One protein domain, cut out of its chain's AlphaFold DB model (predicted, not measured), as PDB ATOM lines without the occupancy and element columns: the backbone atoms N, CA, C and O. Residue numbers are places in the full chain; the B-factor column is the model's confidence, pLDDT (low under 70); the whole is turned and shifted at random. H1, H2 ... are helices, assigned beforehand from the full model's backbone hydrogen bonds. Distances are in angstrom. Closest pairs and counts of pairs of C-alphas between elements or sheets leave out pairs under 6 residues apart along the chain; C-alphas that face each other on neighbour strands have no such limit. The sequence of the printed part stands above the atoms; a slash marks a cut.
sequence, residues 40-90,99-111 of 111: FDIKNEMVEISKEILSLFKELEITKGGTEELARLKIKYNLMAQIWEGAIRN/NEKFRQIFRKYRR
ATOM      1  N   PHE A  40     126.977  98.934 129.636       56.03
ATOM      2  CA  PHE A  40     128.343  99.101 129.119       56.03
ATOM      3  C   PHE A  40     129.080 100.298 129.740       56.03
ATOM      4  O   PHE A  40     130.289 100.219 129.972       56.03
ATOM      5  N   ASP A  41     128.360 101.372 130.066       66.69
ATOM      6  CA  ASP A  41     128.923 102.593 130.646       66.69
ATOM      7  C   ASP A  41     129.498 102.375 132.047       66.69
ATOM      8  O   ASP A  41     130.561 102.900 132.374       66.69
ATOM      9  N   ILE A  42     128.873 101.515 132.851       66.38
ATOM     10  CA  ILE A  42     129.303 101.251 134.229       66.38
ATOM     11  C   ILE A  42     130.568 100.401 134.229       66.38
ATOM     12  O   ILE A  42     131.525 100.668 134.961       66.38
ATOM     13  N   LYS A  43     130.613  99.399 133.348       68.94
ATOM     14  CA  LYS A  43     131.815  98.592 133.137       68.94
ATOM     15  C   LYS A  43     132.983  99.463 132.667       68.94
ATOM     16  O   LYS A  43     134.099  99.278 133.150       68.94
ATOM     17  N   ASN A  44     132.730 100.415 131.770       75.38
ATOM     18  CA  ASN A  44     133.746 101.343 131.283       75.38
ATOM     19  C   ASN A  44     134.244 102.278 132.393       75.38
ATOM     20  O   ASN A  44     135.454 102.403 132.569       75.38
ATOM     21  N   GLU A  45     133.352 102.867 133.193       78.06
ATOM     22  CA  GLU A  45     133.751 103.751 134.295       78.06
ATOM     23  C   GLU A  45     134.603 103.012 135.343       78.06
ATOM     24  O   GLU A  45     135.635 103.520 135.787       78.06
ATOM     25  N   MET A  46     134.249 101.769 135.682       75.25
ATOM     26  CA  MET A  46     135.049 100.950 136.602       75.25
ATOM     27  C   MET A  46     136.418 100.568 136.027       75.25
ATOM     28  O   MET A  46     137.409 100.523 136.765       75.25
ATOM     29  N   VAL A  47     136.503 100.312 134.718       79.88
ATOM     30  CA  VAL A  47     137.781 100.084 134.028       79.88
ATOM     31  C   VAL A  47     138.661 101.334 134.087       79.88
ATOM     32  O   VAL A  47     139.849 101.211 134.392       79.88
ATOM     33  N   GLU A  48     138.106 102.525 133.864       85.62
ATOM     34  CA  GLU A  48     138.867 103.778 133.944       85.62
ATOM     35  C   GLU A  48     139.360 104.064 135.369       85.62
ATOM     36  O   GLU A  48     140.553 104.306 135.560       85.62
ATOM     37  N   ILE A  49     138.510 103.907 136.390       84.62
ATOM     38  CA  ILE A  49     138.925 104.038 137.800       84.62
ATOM     39  C   ILE A  49     140.048 103.041 138.132       84.62
ATOM     40  O   ILE A  49     141.010 103.381 138.823       84.62
ATOM     41  N   SER A  50     139.972 101.814 137.612       82.19
ATOM     42  CA  SER A  50     141.016 100.804 137.832       82.19
ATOM     43  C   SER A  50     142.344 101.197 137.176       82.19
ATOM     44  O   SER A  50     143.407 100.997 137.768       82.19
ATOM     45  N   LYS A  51     142.315 101.802 135.982       85.44
ATOM     46  CA  LYS A  51     143.519 102.339 135.324       85.44
ATOM     47  C   LYS A  51     144.140 103.484 136.124       85.44
ATOM     48  O   LYS A  51     145.360 103.505 136.293       85.44
ATOM     49  N   GLU A  52     143.323 104.399 136.644       88.31
ATOM     50  CA  GLU A  52     143.784 105.492 137.507       88.31
ATOM     51  C   GLU A  52     144.466 104.950 138.775       88.31
ATOM     52  O   GLU A  52     145.573 105.373 139.113       88.31
ATOM     53  N   ILE A  53     143.859 103.953 139.428       84.69
ATOM     54  CA  ILE A  53     144.425 103.268 140.602       84.69
ATOM     55  C   ILE A  53     145.780 102.626 140.272       84.69
ATOM     56  O   ILE A  53     146.743 102.793 141.020       84.69
ATOM     57  N   LEU A  54     145.892 101.927 139.137       84.81
ATOM     58  CA  LEU A  54     147.155 101.320 138.701       84.81
ATOM     59  C   LEU A  54     148.244 102.365 138.428       84.81
ATOM     60  O   LEU A  54     149.415 102.117 138.719       84.81
ATOM     61  N   SER A  55     147.878 103.531 137.891       87.50
ATOM     62  CA  SER A  55     148.814 104.642 137.698       87.50
ATOM     63  C   SER A  55     149.320 105.182 139.038       87.50
ATOM     64  O   SER A  55     150.527 105.348 139.212       87.50
ATOM     65  N   LEU A  56     148.419 105.394 140.000       85.94
ATOM     66  CA  LEU A  56     148.759 105.877 141.340       85.94
ATOM     67  C   LEU A  56     149.607 104.866 142.121       85.94
ATOM     68  O   LEU A  56     150.525 105.261 142.831       85.94
ATOM     69  N   PHE A  57     149.374 103.562 141.945       84.38
ATOM     70  CA  PHE A  57     150.231 102.529 142.527       84.38
ATOM     71  C   PHE A  57     151.671 102.604 142.020       84.38
ATOM     72  O   PHE A  57     152.596 102.500 142.824       84.38
ATOM     73  N   LYS A  58     151.866 102.810 140.713       84.81
ATOM     74  CA  LYS A  58     153.206 102.976 140.128       84.81
ATOM     75  C   LYS A  58     153.891 104.241 140.638       84.81
ATOM     76  O   LYS A  58     155.085 104.220 140.908       84.81
ATOM     77  N   GLU A  59     153.138 105.329 140.785       84.69
ATOM     78  CA  GLU A  59     153.652 106.586 141.335       84.69
ATOM     79  C   GLU A  59     154.048 106.445 142.817       84.69
ATOM     80  O   GLU A  59     155.098 106.928 143.242       84.69
ATOM     81  N   LEU A  60     153.252 105.711 143.597       81.88
ATOM     82  CA  LEU A  60     153.523 105.438 145.007       81.88
ATOM     83  C   LEU A  60     154.737 104.514 145.201       81.88
ATOM     84  O   LEU A  60     155.507 104.702 146.138       81.88
ATOM     85  N   GLU A  61     154.934 103.546 144.303       82.00
ATOM     86  CA  GLU A  61     156.051 102.593 144.328       82.00
ATOM     87  C   GLU A  61     157.416 103.261 144.106       82.00
ATOM     88  O   GLU A  61     158.397 102.880 144.742       82.00
ATOM     89  N   ILE A  62     157.478 104.293 143.260       83.44
ATOM     90  CA  ILE A  62     158.709 105.066 143.022       83.44
ATOM     91  C   ILE A  62     158.929 106.181 144.058       83.44
ATOM     92  O   ILE A  62     159.996 106.797 144.088       83.44
ATOM     93  N   THR A  63     157.944 106.444 144.923       81.12
ATOM     94  CA  THR A  63     158.030 107.473 145.964       81.12
ATOM     95  C   THR A  63     158.707 106.915 147.220       81.12
ATOM     96  O   THR A  63     158.277 105.923 147.811       81.12
ATOM     97  N   LYS A  64     159.780 107.575 147.675       64.62
ATOM     98  CA  LYS A  64     160.554 107.163 148.856       64.62
ATOM     99  C   LYS A  64     159.669 107.123 150.114       64.62
ATOM    100  O   LYS A  64     159.063 108.129 150.470       64.62
ATOM    101  N   GLY A  65     159.631 105.974 150.797       70.62
ATOM    102  CA  GLY A  65     158.813 105.758 152.002       70.62
ATOM    103  C   GLY A  65     157.385 105.263 151.739       70.62
ATOM    104  O   GLY A  65     156.633 105.075 152.689       70.62
ATOM    105  N   GLY A  66     157.002 105.019 150.481       69.00
ATOM    106  CA  GLY A  66     155.648 104.585 150.132       69.00
ATOM    107  C   GLY A  66     155.331 103.109 150.362       69.00
ATOM    108  O   GLY A  66     154.185 102.724 150.185       69.00
ATOM    109  N   THR A  67     156.287 102.272 150.769       75.81
ATOM    110  CA  THR A  67     156.135 100.807 150.838       75.81
ATOM    111  C   THR A  67     155.041 100.321 151.795       75.81
ATOM    112  O   THR A  67     154.306  99.398 151.443       75.81
ATOM    113  N   GLU A  68     154.895 100.927 152.975       77.12
ATOM    114  CA  GLU A  68     153.854 100.534 153.941       77.12
ATOM    115  C   GLU A  68     152.458 100.984 153.493       77.12
ATOM    116  O   GLU A  68     151.514 100.188 153.473       77.12
ATOM    117  N   GLU A  69     152.336 102.238 153.053       75.25
ATOM    118  CA  GLU A  69     151.075 102.791 152.554       75.25
ATOM    119  C   GLU A  69     150.624 102.066 151.275       75.25
ATOM    120  O   GLU A  69     149.450 101.726 151.111       75.25
ATOM    121  N   LEU A  70     151.582 101.710 150.412       79.12
ATOM    122  CA  LEU A  70     151.381 100.877 149.231       79.12
ATOM    123  C   LEU A  70     150.841  99.498 149.605       79.12
ATOM    124  O   LEU A  70     149.897  99.029 148.973       79.12
ATOM    125  N   ALA A  71     151.405  98.845 150.626       79.31
ATOM    126  CA  ALA A  71     150.933  97.541 151.083       79.31
ATOM    127  C   ALA A  71     149.491  97.617 151.615       79.31
ATOM    128  O   ALA A  71     148.648  96.798 151.233       79.31
ATOM    129  N   ARG A  72     149.176  98.638 152.425       83.25
ATOM    130  CA  ARG A  72     147.825  98.878 152.959       83.25
ATOM    131  C   ARG A  72     146.800  99.086 151.841       83.25
ATOM    132  O   ARG A  72     145.753  98.433 151.830       83.25
ATOM    133  N   LEU A  73     147.111  99.954 150.880       81.19
ATOM    134  CA  LEU A  73     146.209 100.294 149.777       81.19
ATOM    135  C   LEU A  73     146.086  99.150 148.758       81.19
ATOM    136  O   LEU A  73     144.987  98.906 148.259       81.19
ATOM    137  N   LYS A  74     147.151  98.366 148.524       81.62
ATOM    138  CA  LYS A  74     147.090  97.131 147.716       81.62
ATOM    139  C   LYS A  74     146.138  96.103 148.320       81.62
ATOM    140  O   LYS A  74     145.363  95.503 147.581       81.62
ATOM    141  N   ILE A  75     146.140  95.921 149.643       82.19
ATOM    142  CA  ILE A  75     145.187  95.021 150.314       82.19
ATOM    143  C   ILE A  75     143.747  95.490 150.071       82.19
ATOM    144  O   ILE A  75     142.906  94.678 149.686       82.19
ATOM    145  N   LYS A  76     143.470  96.791 150.252       80.62
ATOM    146  CA  LYS A  76     142.134  97.367 150.026       80.62
ATOM    147  C   LYS A  76     141.686  97.187 148.569       80.62
ATOM    148  O   LYS A  76     140.576  96.725 148.329       80.62
ATOM    149  N   TYR A  77     142.557  97.477 147.602       81.06
ATOM    150  CA  TYR A  77     142.260  97.297 146.179       81.06
ATOM    151  C   TYR A  77     142.032  95.828 145.795       81.06
ATOM    152  O   TYR A  77     141.043  95.519 145.139       81.06
ATOM    153  N   ASN A  78     142.893  94.907 146.239       81.75
ATOM    154  CA  ASN A  78     142.752  93.479 145.937       81.75
ATOM    155  C   ASN A  78     141.441  92.910 146.488       81.75
ATOM    156  O   ASN A  78     140.791  92.100 145.829       81.75
ATOM    157  N   LEU A  79     141.032  93.364 147.675       76.62
ATOM    158  CA  LEU A  79     139.744  93.011 148.260       76.62
ATOM    159  C   LEU A  79     138.586  93.461 147.352       76.62
ATOM    160  O   LEU A  79     137.688  92.673 147.063       76.62
ATOM    161  N   MET A  80     138.641  94.695 146.844       75.19
ATOM    162  CA  MET A  80     137.639  95.220 145.909       75.19
ATOM    163  C   MET A  80     137.631  94.489 144.560       75.19
ATOM    164  O   MET A  80     136.562  94.214 144.020       75.19
ATOM    165  N   ALA A  81     138.801  94.127 144.033       75.81
ATOM    166  CA  ALA A  81     138.911  93.360 142.795       75.81
ATOM    167  C   ALA A  81     138.288  91.959 142.932       75.81
ATOM    168  O   ALA A  81     137.527  91.538 142.064       75.81
ATOM    169  N   GLN A  82     138.531  91.264 144.049       74.31
ATOM    170  CA  GLN A  82     137.923  89.954 144.332       74.31
ATOM    171  C   GLN A  82     136.399  90.035 144.459       74.31
ATOM    172  O   GLN A  82     135.678  89.184 143.940       74.31
ATOM    173  N   ILE A  83     135.913  91.072 145.140       70.44
ATOM    174  CA  ILE A  83     134.491  91.400 145.252       70.44
ATOM    175  C   ILE A  83     133.862  91.548 143.857       70.44
ATOM    176  O   ILE A  83     132.830  90.943 143.566       70.44
ATOM    177  N   TRP A  84     134.516  92.312 142.983       70.25
ATOM    178  CA  TRP A  84     134.055  92.577 141.626       70.25
ATOM    179  C   TRP A  84     134.040  91.327 140.744       70.25
ATOM    180  O   TRP A  84     133.024  91.028 140.118       70.25
ATOM    181  N   GLU A  85     135.128  90.552 140.730       70.19
ATOM    182  CA  GLU A  85     135.177  89.282 140.000       70.19
ATOM    183  C   GLU A  85     134.100  88.308 140.485       70.19
ATOM    184  O   GLU A  85     133.454  87.636 139.676       70.19
ATOM    185  N   GLY A  86     133.876  88.259 141.801       67.12
ATOM    186  CA  GLY A  86     132.812  87.471 142.410       67.12
ATOM    187  C   GLY A  86     131.427  87.892 141.922       67.12
ATOM    188  O   GLY A  86     130.621  87.021 141.593       67.12
ATOM    189  N   ALA A  87     131.175  89.199 141.822       64.69
ATOM    190  CA  ALA A  87     129.906  89.732 141.339       64.69
ATOM    191  C   ALA A  87     129.683  89.515 139.835       64.69
ATOM    192  O   ALA A  87     128.578  89.177 139.424       64.69
ATOM    193  N   ILE A  88     130.726  89.644 139.006       64.62
ATOM    194  CA  ILE A  88     130.625  89.332 137.571       64.62
ATOM    195  C   ILE A  88     130.302  87.849 137.369       64.62
ATOM    196  O   ILE A  88     129.446  87.511 136.555       64.62
ATOM    197  N   ARG A  89     131.007  86.957 138.076       64.31
ATOM    198  CA  ARG A  89     130.886  85.507 137.860       64.31
ATOM    199  C   ARG A  89     129.593  84.928 138.415       64.31
ATOM    200  O   ARG A  89     129.015  84.050 137.788       64.31
ATOM    201  N   ASN A  90     129.169  85.390 139.589       62.84
ATOM    202  CA  ASN A  90     128.081  84.768 140.345       62.84
ATOM    203  C   ASN A  90     126.846  85.672 140.488       62.84
ATOM    204  O   ASN A  90     125.880  85.285 141.142       62.84
ATOM    205  N   ASN A  99     134.062  86.445 153.762       60.06
ATOM    206  CA  ASN A  99     134.807  86.526 155.022       60.06
ATOM    207  C   ASN A  99     134.408  87.779 155.836       60.06
ATOM    208  O   ASN A  99     133.763  88.702 155.339       60.06
ATOM    209  N   GLU A 100     134.789  87.831 157.108       65.19
ATOM    210  CA  GLU A 100     134.342  88.890 158.019       65.19
ATOM    211  C   GLU A 100     134.752  90.312 157.593       65.19
ATOM    212  O   GLU A 100     133.961  91.246 157.741       65.19
ATOM    213  N   LYS A 101     135.928  90.481 156.973       61.91
ATOM    214  CA  LYS A 101     136.381  91.783 156.445       61.91
ATOM    215  C   LYS A 101     135.478  92.283 155.319       61.91
ATOM    216  O   LYS A 101     135.141  93.462 155.281       61.91
ATOM    217  N   PHE A 102     135.036  91.389 154.441       60.25
ATOM    218  CA  PHE A 102     134.078  91.728 153.395       60.25
ATOM    219  C   PHE A 102     132.727  92.161 153.985       60.25
ATOM    220  O   PHE A 102     132.173  93.173 153.562       60.25
ATOM    221  N   ARG A 103     132.215  91.469 155.015       63.66
ATOM    222  CA  ARG A 103     130.941  91.846 155.668       63.66
ATOM    223  C   ARG A 103     130.992  93.231 156.317       63.66
ATOM    224  O   ARG A 103     129.981  93.931 156.325       63.66
ATOM    225  N   GLN A 104     132.143  93.641 156.851       68.75
ATOM    226  CA  GLN A 104     132.319  94.982 157.423       68.75
ATOM    227  C   GLN A 104     132.143  96.089 156.372       68.75
ATOM    228  O   GLN A 104     131.500  97.096 156.661       68.75
ATOM    229  N   ILE A 105     132.632  95.875 155.146       63.53
ATOM    230  CA  ILE A 105     132.444  96.813 154.027       63.53
ATOM    231  C   ILE A 105     130.961  96.937 153.668       63.53
ATOM    232  O   ILE A 105     130.447  98.046 153.583       63.53
ATOM    233  N   PHE A 106     130.233  95.822 153.553       59.06
ATOM    234  CA  PHE A 106     128.789  95.868 153.279       59.06
ATOM    235  C   PHE A 106     128.007  96.616 154.371       59.06
ATOM    236  O   PHE A 106     127.129  97.421 154.066       59.06
ATOM    237  N   ARG A 107     128.349  96.410 155.650       67.00
ATOM    238  CA  ARG A 107     127.705  97.117 156.771       67.00
ATOM    239  C   ARG A 107     127.928  98.631 156.741       67.00
ATOM    240  O   ARG A 107     127.042  99.362 157.170       67.00
ATOM    241  N   LYS A 108     129.076  99.100 156.239       66.94
ATOM    242  CA  LYS A 108     129.420 100.531 156.159       66.94
ATOM    243  C   LYS A 108     128.430 101.335 155.310       66.94
ATOM    244  O   LYS A 108     128.168 102.485 155.643       66.94
ATOM    245  N   TYR A 109     127.869 100.741 154.257       55.44
ATOM    246  CA  TYR A 109     127.010 101.448 153.300       55.44
ATOM    247  C   TYR A 109     125.523 101.061 153.366       55.44
ATOM    248  O   TYR A 109     124.715 101.646 152.656       55.44
ATOM    249  N   ARG A 110     125.128 100.108 154.220       54.47
ATOM    250  CA  ARG A 110     123.731  99.642 154.376       54.47
ATOM    251  C   ARG A 110     122.858 100.549 155.274       54.47
ATOM    252  O   ARG A 110     121.828 100.089 155.755       54.47
ATOM    253  N   ARG A 111     123.269 101.785 155.571       49.59
ATOM    254  CA  ARG A 111     122.492 102.713 156.418       49.59
ATOM    255  C   ARG A 111     121.554 103.582 155.600       49.59
ATOM    256  O   ARG A 111     122.021 104.098 154.565       49.59
TER     257      ARG A 111
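What this domain is: This is residues 40 to 90 and 99 to 111 of the 111 residues of an uncharacterized protein of Candidatus Kerfeldbacteria bacterium CG_4_10_14_0_8_um_filter_42_10 (UniProt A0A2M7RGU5). Two long helices, H2 and H1, form a helical hairpin that opens like a narrow V, touching near the turn that joins them and spreading toward their far ends. A short third helix, H3, crosses close to H2 near Leu 79, on the side of H2 away from H1, and stands nearly at a right angle to it. The printed part has 64 residues with three named helices, in the order H1, H2, H3 along the chain, and no named strand; the class is all helix. The whole is loose, with a radius of gyration of the C-alphas of 14.0 A, and spans 39 by 31 by 23 A along its three main axes.

How they stand to each other: The longest helix is H2, residues 67 to 90. It touches H1, residues 40 to 62, with its residues 67 to 70 alone, and H1 touches it with residues 57 to 61 alone. The closest C-alphas of the two are those of Leu 60 and Leu 70, 6.6 A apart. H1 and H2 run opposite ways at a shallow tilt of 21 degrees, and with the tight link of 4 residues between them they form a helical hairpin. H3, residues 100 to 109, is close to H2 but not clearly touching it; their closest C-alphas, those of Leu 79 and Phe 102, are 7.8 A apart. The lines of H2 and H3 are about perpendicular, at 83 degrees. H1 and H3 are apart. In H1 and H2 every pair of O i and N i+4 is within hydrogen-bond range; in H3 it is 5 of 6 pairs.

Where its parts are: H2 runs from Thr 67 to Asn 90, 34.0 A from first to last C-alpha, and C-alpha 90 is at (128.081, 84.768, 140.345). H1 runs from Phe 40, with its C-alpha at (128.343, 99.101, 129.119), to Ile 62, 33.9 A from first to last C-alpha. H3 runs from Glu 100 to Tyr 109, 15.3 A from first to last C-alpha, and C-alpha 109 is at (127.010, 101.448, 153.300).

The domain as a whole: The two C-alphas farthest apart are those of Lys 64 and Asn 90, at 40.4 A. Residues 91 to 98 are not printed; across this cut, in the link from H2 to H3, C-alphas 90 and 99 are 16.2 A apart. Residues 40 to 45 of H1, 85 to 90 of H2, and 106 to 111, of which 106 to 109 belong to H3, stand free. The mean pLDDT of the printed part is 73.6; 24 residues are under 70, among them residues 40 to 43, 86 to 90 and 99 to 111.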